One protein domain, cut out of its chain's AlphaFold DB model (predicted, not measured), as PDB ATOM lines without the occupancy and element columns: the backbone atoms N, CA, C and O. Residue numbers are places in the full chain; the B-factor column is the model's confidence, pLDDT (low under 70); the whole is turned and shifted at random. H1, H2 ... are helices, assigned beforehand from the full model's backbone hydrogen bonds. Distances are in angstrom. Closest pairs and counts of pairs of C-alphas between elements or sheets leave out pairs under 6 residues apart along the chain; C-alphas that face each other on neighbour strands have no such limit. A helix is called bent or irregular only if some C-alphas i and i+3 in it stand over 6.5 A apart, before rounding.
ATOM      1  N   LYS A  67     275.369 195.571 116.014       94.25
ATOM      2  CA  LYS A  67     273.922 195.734 115.802       94.25
ATOM      3  C   LYS A  67     273.256 196.587 116.882       94.25
ATOM      4  O   LYS A  67     272.408 197.414 116.560       94.25
ATOM      5  N   ALA A  68     273.642 196.412 118.147       94.44
ATOM      6  CA  ALA A  68     273.097 197.209 119.243       94.44
ATOM      7  C   ALA A  68     273.501 198.686 119.119       94.44
ATOM      8  O   ALA A  68     272.664 199.569 119.296       94.44
ATOM      9  N   VAL A  69     274.758 198.962 118.754       95.44
ATOM     10  CA  VAL A  69     275.232 200.340 118.551       95.44
ATOM     11  C   VAL A  69     274.538 200.988 117.351       95.44
ATOM     12  O   VAL A  69     274.094 202.132 117.450       95.44
ATOM     13  N   ALA A  70     274.367 200.249 116.251       96.56
ATOM     14  CA  ALA A  70     273.625 200.720 115.083       96.56
ATOM     15  C   ALA A  70     272.167 201.071 115.431       96.56
ATOM     16  O   ALA A  70     271.695 202.139 115.051       96.56
ATOM     17  N   ALA A  71     271.484 200.240 116.228       96.88
ATOM     18  CA  ALA A  71     270.117 200.508 116.678       96.88
ATOM     19  C   ALA A  71     270.010 201.778 117.543       96.88
ATOM     20  O   ALA A  71     269.069 202.558 117.393       96.88
ATOM     21  N   ILE A  72     270.992 202.029 118.419       96.50
ATOM     22  CA  ILE A  72     271.056 203.271 119.207       96.50
ATOM     23  C   ILE A  72     271.236 204.479 118.282       96.50
ATOM     24  O   ILE A  72     270.547 205.484 118.447       96.50
ATOM     25  N   CYS A  73     272.131 204.387 117.297       97.12
ATOM     26  CA  CYS A  73     272.356 205.470 116.341       97.12
ATOM     27  C   CYS A  73     271.094 205.755 115.513       97.12
ATOM     28  O   CYS A  73     270.692 206.912 115.408       97.12
ATOM     29  N   GLN A  74     270.417 204.711 115.031       97.50
ATOM     30  CA  GLN A  74     269.152 204.830 114.307       97.50
ATOM     31  C   GLN A  74     268.071 205.523 115.150       97.50
ATOM     32  O   GLN A  74     267.378 206.411 114.657       97.50
ATOM     33  N   HIS A  75     267.966 205.194 116.441       96.19
ATOM     34  CA  HIS A  75     267.034 205.870 117.345       96.19
ATOM     35  C   HIS A  75     267.287 207.387 117.418       96.19
ATOM     36  O   HIS A  75     266.343 208.181 117.403       96.19
ATOM     37  N   TYR A  76     268.554 207.814 117.485       94.62
ATOM     38  CA  TYR A  76     268.896 209.239 117.487       94.62
ATOM     39  C   TYR A  76     268.648 209.905 116.136       94.62
ATOM     40  O   TYR A  76     268.203 211.056 116.117       94.62
ATOM     41  N   GLU A  77     268.849 209.191 115.029       94.94
ATOM     42  CA  GLU A  77     268.489 209.694 113.705       94.94
ATOM     43  C   GLU A  77     266.993 209.966 113.591       94.94
ATOM     44  O   GLU A  77     266.593 211.066 113.210       94.94
ATOM     45  N   GLU A  78     266.160 209.005 113.988       94.94
ATOM     46  CA  GLU A  78     264.703 209.140 113.978       94.94
ATOM     47  C   GLU A  78     264.250 210.288 114.891       94.94
ATOM     48  O   GLU A  78     263.453 211.136 114.483       94.94
ATOM     49  N   LYS A  79     264.821 210.387 116.101       92.38
ATOM     50  CA  LYS A  79     264.489 211.429 117.087       92.38
ATOM     51  C   LYS A  79     264.871 212.846 116.641       92.38
ATOM     52  O   LYS A  79     264.217 213.810 117.069       92.38
ATOM     53  N   CYS A  80     265.928 212.973 115.837       90.69
ATOM     54  CA  CYS A  80     266.417 214.244 115.298       90.69
ATOM     55  C   CYS A  80     265.839 214.561 113.909       90.69
ATOM     56  O   CYS A  80     265.850 215.723 113.494       90.69
ATOM     57  N   SER A  81     265.279 213.569 113.212       88.31
ATOM     58  CA  SER A  81     264.648 213.762 111.910       88.31
ATOM     59  C   SER A  81     263.505 214.786 111.994       88.31
ATOM     60  O   SER A  81     262.672 214.770 112.899       88.31
ATOM     61  N   GLY A  82     263.498 215.751 111.073       82.56
ATOM     62  CA  GLY A  82     262.447 216.769 110.973       82.56
ATOM     63  C   GLY A  82     262.553 217.948 111.948       82.56
ATOM     64  O   GLY A  82     261.838 218.928 111.765       82.56
ATOM     65  N   LYS A  83     263.473 217.931 112.924       76.56
ATOM     66  CA  LYS A  83     263.687 219.054 113.867       76.56
ATOM     67  C   LYS A  83     264.714 220.085 113.390       76.56
ATOM     68  O   LYS A  83     265.172 220.916 114.166       76.56
ATOM     69  N   TYR A  84     265.059 220.066 112.104       67.25
ATOM     70  CA  TYR A  84     266.067 220.957 111.517       67.25
ATOM     71  C   TYR A  84     265.647 222.431 111.460       67.25
ATOM     72  O   TYR A  84     266.494 223.290 111.234       67.25
ATOM     73  N   ALA A  85     264.354 222.721 111.632       66.00
ATOM     74  CA  ALA A  85     263.802 224.066 111.496       66.00
ATOM     75  C   ALA A  85     263.795 224.881 112.804       66.00
ATOM     76  O   ALA A  85     263.590 226.088 112.738       66.00
ATOM     77  N   SER A  86     264.004 224.260 113.973       56.94
ATOM     78  CA  SER A  86     263.897 224.934 115.276       56.94
ATOM     79  C   SER A  86     265.144 224.730 116.157       56.94
ATOM     80  O   SER A  86     265.237 223.799 116.953       56.94
ATOM     81  N   ASP A  87     266.113 225.633 115.984       60.47
ATOM     82  CA  ASP A  87     267.115 226.137 116.949       60.47
ATOM     83  C   ASP A  87     268.063 225.208 117.724       60.47
ATOM     84  O   ASP A  87     268.957 225.703 118.413       60.47
ATOM     85  N   SER A  88     268.002 223.886 117.595       78.38
ATOM     86  CA  SER A  88     269.011 223.028 118.229       78.38
ATOM     87  C   SER A  88     270.101 222.630 117.239       78.38
ATOM     88  O   SER A  88     270.062 221.547 116.653       78.38
ATOM     89  N   ALA A  89     271.124 223.478 117.081       87.31
ATOM     90  CA  ALA A  89     272.365 223.102 116.391       87.31
ATOM     91  C   ALA A  89     272.929 221.771 116.933       87.31
ATOM     92  O   ALA A  89     273.425 220.940 116.176       87.31
ATOM     93  N   ALA A  90     272.748 221.521 118.236       87.81
ATOM     94  CA  ALA A  90     273.096 220.261 118.881       87.81
ATOM     95  C   ALA A  90     272.367 219.046 118.277       87.81
ATOM     96  O   ALA A  90     272.998 218.012 118.075       87.81
ATOM     97  N   ALA A  91     271.077 219.150 117.936       89.00
ATOM     98  CA  ALA A  91     270.336 218.046 117.318       89.00
ATOM     99  C   ALA A  91     270.886 217.683 115.929       89.00
ATOM    100  O   ALA A  91     270.955 216.506 115.583       89.00
ATOM    101  N   ARG A  92     271.331 218.684 115.159       90.31
ATOM    102  CA  ARG A  92     271.993 218.457 113.869       90.31
ATOM    103  C   ARG A  92     273.326 217.731 114.047       90.31
ATOM    104  O   ARG A  92     273.555 216.738 113.371       90.31
ATOM    105  N   TYR A  93     274.153 218.162 115.001       92.69
ATOM    106  CA  TYR A  93     275.421 217.485 115.282       92.69
ATOM    107  C   TYR A  93     275.232 216.044 115.756       92.69
ATOM    108  O   TYR A  93     275.979 215.171 115.333       92.69
ATOM    109  N   VAL A  94     274.228 215.773 116.596       93.31
ATOM    110  CA  VAL A  94     273.924 214.401 117.035       93.31
ATOM    111  C   VAL A  94     273.504 213.527 115.854       93.31
ATOM    112  O   VAL A  94     273.940 212.383 115.776       93.31
ATOM    113  N   PHE A  95     272.711 214.066 114.926       93.94
ATOM    114  CA  PHE A  95     272.303 213.364 113.710       93.94
ATOM    115  C   PHE A  95     273.483 213.065 112.770       93.94
ATOM    116  O   PHE A  95     273.626 211.947 112.271       93.94
ATOM    117  N   ASP A  96     274.347 214.054 112.537       94.75
ATOM    118  CA  ASP A  96     275.527 213.885 111.687       94.75
ATOM    119  C   ASP A  96     276.504 212.876 112.320       94.75
ATOM    120  O   ASP A  96     276.986 211.963 111.645       94.75
ATOM    121  N   LEU A  97     276.701 212.956 113.641       96.50
ATOM    122  CA  LEU A  97     277.526 212.015 114.396       96.50
ATOM    123  C   LEU A  97     276.962 210.588 114.354       96.50
ATOM    124  O   LEU A  97     277.722 209.640 114.170       96.50
ATOM    125  N   SER A  98     275.643 210.399 114.491       96.88
ATOM    126  CA  SER A  98     275.044 209.059 114.418       96.88
ATOM    127  C   SER A  98     275.234 208.406 113.049       96.88
ATOM    128  O   SER A  98     275.414 207.186 112.982       96.88
ATOM    129  N   ARG A  99     275.257 209.199 111.970       96.62
ATOM    130  CA  ARG A  99     275.561 208.716 110.615       96.62
ATOM    131  C   ARG A  99     277.027 208.365 110.440       96.62
ATOM    132  O   ARG A  99     277.350 207.321 109.872       96.62
ATOM    133  N   GLU A 100     277.914 209.217 110.943       97.94
ATOM    134  CA  GLU A 100     279.351 208.965 110.901       97.94
ATOM    135  C   GLU A 100     279.697 207.669 111.643       97.94
ATOM    136  O   GLU A 100     280.346 206.788 111.075       97.94
ATOM    137  N   VAL A 101     279.179 207.491 112.863       97.50
ATOM    138  CA  VAL A 101     279.386 206.274 113.659       97.50
ATOM    139  C   VAL A 101     278.867 205.037 112.924       97.50
ATOM    140  O   VAL A 101     279.566 204.029 112.872       97.50
ATOM    141  N   GLN A 102     277.691 205.100 112.291       97.44
ATOM    142  CA  GLN A 102     277.185 203.983 111.482       97.44
ATOM    143  C   GLN A 102     278.093 203.648 110.294       97.44
ATOM    144  O   GLN A 102     278.338 202.470 110.028       97.44
ATOM    145  N   SER A 103     278.641 204.655 109.608       97.50
ATOM    146  CA  SER A 103     279.581 204.430 108.504       97.50
ATOM    147  C   SER A 103     280.872 203.744 108.972       97.50
ATOM    148  O   SER A 103     281.357 202.813 108.325       97.50
ATOM    149  N   GLN A 104     281.386 204.141 110.140       97.69
ATOM    150  CA  GLN A 104     282.564 203.531 110.753       97.69
ATOM    151  C   GLN A 104     282.270 202.101 111.223       97.69
ATOM    152  O   GLN A 104     283.083 201.206 111.002       97.69
ATOM    153  N   LEU A 105     281.092 201.855 111.809       96.69
ATOM    154  CA  LEU A 105     280.649 200.517 112.210       96.69
ATOM    155  C   LEU A 105     280.568 199.563 111.017       96.69
ATOM    156  O   LEU A 105     281.079 198.451 111.111       96.69
ATOM    157  N   ALA A 106     280.002 200.003 109.891       96.12
ATOM    158  CA  ALA A 106     279.932 199.192 108.676       96.12
ATOM    159  C   ALA A 106     281.332 198.824 108.148       96.12
ATOM    160  O   ALA A 106     281.578 197.682 107.758       96.12
ATOM    161  N   ALA A 107     282.278 199.769 108.184       96.62
ATOM    162  CA  ALA A 107     283.665 199.504 107.807       96.62
ATOM    163  C   ALA A 107     284.348 198.505 108.761       96.62
ATOM    164  O   ALA A 107     285.077 197.620 108.309       96.62
ATOM    165  N   LEU A 108     284.105 198.618 110.070       96.50
ATOM    166  CA  LEU A 108     284.638 197.692 111.071       96.50
ATOM    167  C   LEU A 108     284.039 196.290 110.942       96.50
ATOM    168  O   LEU A 108     284.773 195.310 111.053       96.50
ATOM    169  N   GLU A 109     282.742 196.182 110.665       96.56
ATOM    170  CA  GLU A 109     282.073 194.901 110.430       96.56
ATOM    171  C   GLU A 109     282.641 194.202 109.188       96.56
ATOM    172  O   GLU A 109     282.997 193.027 109.253       96.56
ATOM    173  N   ALA A 110     282.846 194.937 108.090       96.06
ATOM    174  CA  ALA A 110     283.499 194.400 106.895       96.06
ATOM    175  C   ALA A 110     284.938 193.927 107.177       96.06
ATOM    176  O   ALA A 110     285.357 192.869 106.705       96.06
ATOM    177  N   GLN A 111     285.703 194.672 107.985       96.94
ATOM    178  CA  GLN A 111     287.043 194.252 108.404       96.94
ATOM    179  C   GLN A 111     287.018 193.011 109.303       96.94
ATOM    180  O   GLN A 111     287.904 192.165 109.188       96.94
ATOM    181  N   ALA A 112     286.042 192.898 110.205       95.31
ATOM    182  CA  ALA A 112     285.874 191.722 111.052       95.31
ATOM    183  C   ALA A 112     285.570 190.480 110.201       95.31
ATOM    184  O   ALA A 112     286.250 189.466 110.349       95.31
ATOM    185  N   GLN A 113     284.657 190.598 109.234       96.50
ATOM    186  CA  GLN A 113     284.332 189.525 108.291       96.50
ATOM    187  C   GLN A 113     285.539 189.109 107.433       96.50
ATOM    188  O   GLN A 113     285.792 187.918 107.268       96.50
ATOM    189  N   ASP A 114     286.334 190.061 106.927       97.50
ATOM    190  CA  ASP A 114     287.567 189.750 106.184       97.50
ATOM    191  C   ASP A 114     288.592 189.020 107.068       97.50
ATOM    192  O   ASP A 114     289.222 188.050 106.641       97.50
ATOM    193  N   ARG A 115     288.742 189.431 108.334       97.06
ATOM    194  CA  ARG A 115     289.619 188.738 109.292       97.06
ATOM    195  C   ARG A 115     289.143 187.316 109.564       97.06
ATOM    196  O   ARG A 115     289.964 186.403 109.538       97.06
ATOM    197  N   GLU A 116     287.850 187.116 109.784       97.38
ATOM    198  CA  GLU A 116     287.263 185.788 109.987       97.38
ATOM    199  C   GLU A 116     287.450 184.894 108.756       97.38
ATOM    200  O   GLU A 116     287.893 183.753 108.891       97.38
ATOM    201  N   ALA A 117     287.227 185.423 107.549       97.56
ATOM    202  CA  ALA A 117     287.457 184.702 106.299       97.56
ATOM    203  C   ALA A 117     288.930 184.290 106.129       97.56
ATOM    204  O   ALA A 117     289.228 183.159 105.735       97.56
ATOM    205  N   ARG A 118     289.874 185.174 106.482       97.88
ATOM    206  CA  ARG A 118     291.312 184.856 106.484       97.88
ATOM    207  C   ARG A 118     291.651 183.772 107.499       97.88
ATOM    208  O   ARG A 118     292.371 182.838 107.158       97.88
ATOM    209  N   VAL A 119     291.128 183.866 108.721       98.00
ATOM    210  CA  VAL A 119     291.342 182.846 109.759       98.00
ATOM    211  C   VAL A 119     290.779 181.498 109.308       98.00
ATOM    212  O   VAL A 119     291.465 180.490 109.452       98.00
ATOM    213  N   ALA A 120     289.595 181.474 108.695       97.19
ATOM    214  CA  ALA A 120     288.989 180.263 108.145       97.19
ATOM    215  C   ALA A 120     289.811 179.658 106.989       97.19
ATOM    216  O   ALA A 120     289.981 178.443 106.896       97.19
ATOM    217  N   SER A 121     290.370 180.495 106.114       97.56
ATOM    218  CA  SER A 121     291.260 180.043 105.038       97.56
ATOM    219  C   SER A 121     292.558 179.433 105.586       97.56
ATOM    220  O   SER A 121     292.986 178.361 105.146       97.56
ATOM    221  N   LEU A 122     293.160 180.079 106.590       97.12
ATOM    222  CA  LEU A 122     294.370 179.592 107.248       97.12
ATOM    223  C   LEU A 122     294.112 178.301 108.026       97.12
ATOM    224  O   LEU A 122     294.913 177.375 107.936       97.12
ATOM    225  N   SER A 123     292.996 178.203 108.751       96.50
ATOM    226  CA  SER A 123     292.643 176.995 109.500       96.50
ATOM    227  C   SER A 123     292.369 175.807 108.576       96.50
ATOM    228  O   SER A 123     292.806 174.696 108.877       96.50
ATOM    229  N   SER A 124     291.739 176.036 107.421       95.94
ATOM    230  CA  SER A 124     291.556 175.021 106.375       95.94
ATOM    231  C   SER A 124     292.897 174.529 105.816       95.94
ATOM    232  O   SER A 124     293.138 173.325 105.732       95.94
ATOM    233  N   THR A 125     293.817 175.455 105.535       95.88
ATOM    234  CA  THR A 125     295.169 175.136 105.046       95.88
ATOM    235  C   THR A 125     295.983 174.373 106.096       95.88
ATOM    236  O   THR A 125     296.645 173.388 105.792       95.88
ATOM    237  N   LEU A 126     295.912 174.774 107.365       95.38
ATOM    238  CA  LEU A 126     296.566 174.038 108.449       95.38
ATOM    239  C   LEU A 126     295.968 172.638 108.623       95.38
ATOM    240  O   LEU A 126     296.712 171.683 108.828       95.38
ATOM    241  N   SER A 127     294.647 172.503 108.492       94.19
ATOM    242  CA  SER A 127     293.961 171.212 108.608       94.19
ATOM    243  C   SER A 127     294.322 170.250 107.477       94.19
ATOM    244  O   SER A 127     294.405 169.051 107.722       94.19
ATOM    245  N   SER A 128     294.577 170.745 106.261       92.50
ATOM    246  CA  SER A 128     295.028 169.904 105.142       92.50
ATOM    247  C   SER A 128     296.500 169.492 105.253       92.50
ATOM    248  O   SER A 128     296.880 168.437 104.747       92.50
ATOM    249  N   HIS A 129     297.329 170.302 105.918       88.06
ATOM    250  CA  HIS A 129     298.756 170.030 106.101       88.06
ATOM    251  C   HIS A 129     299.102 169.269 107.374       88.06
ATOM    252  O   HIS A 129     300.200 168.721 107.454       88.06
TER     253      HIS A 129
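What this domain is: This is residues 67 to 129 of the 249 residues of an uncharacterized protein of Tribonema minus (UniProt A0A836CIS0). A lopsided helical hairpin: one long, straight helix, H2, makes the length of a thin rod, and a shorter helix, H1, folds back side by side with its first part. Beyond H1 the far half of H2, residues 110 to 129, sticks out as a bare arm. The printed part has 63 residues, with two named helices in the order H1, H2 and no named strand, and its class is all helix. It is extended, with a radius of gyration of the C-alphas of 18.9 A and spans of 66 by 15 by 12 A.

How they stand to each other: H2, residues 89 to 129, is the longest helix. It touches H1, residues 67 to 80, with its residues 91 to 105 alone. The closest C-alphas of the two are those of Ser 98 and Cys 73, 4.9 A apart. Their lines stand at a shallow tilt of 17 degrees, and they run opposite ways, a helical hairpin. In both H1 and H2 every O i to N i+4 pair is within hydrogen-bond range. Residues 110 to 129, which belong to H2, stand free.

Where its parts are: H2 has 41 residues and measures 60.2 A from C-alpha 89 at (272.365, 223.102, 116.391) to C-alpha 129 at (298.756, 170.030, 106.101). H1 has 14 residues and measures 20.0 A; its C-alpha 67 is at (273.922, 195.734, 115.802). Neither helix is bent.

The domain as a whole: The two C-alphas farthest apart are those of Ser 86 and His 129, at 65.7 A. Without residues 110 to 129 the body spans 35 by 14 by 11 A. The printed part has no cut, and the link from H1 to H2, 8 residues, is short. The mean pLDDT of the printed part is 92.4; residues 84 to 87, in that link, are under 70.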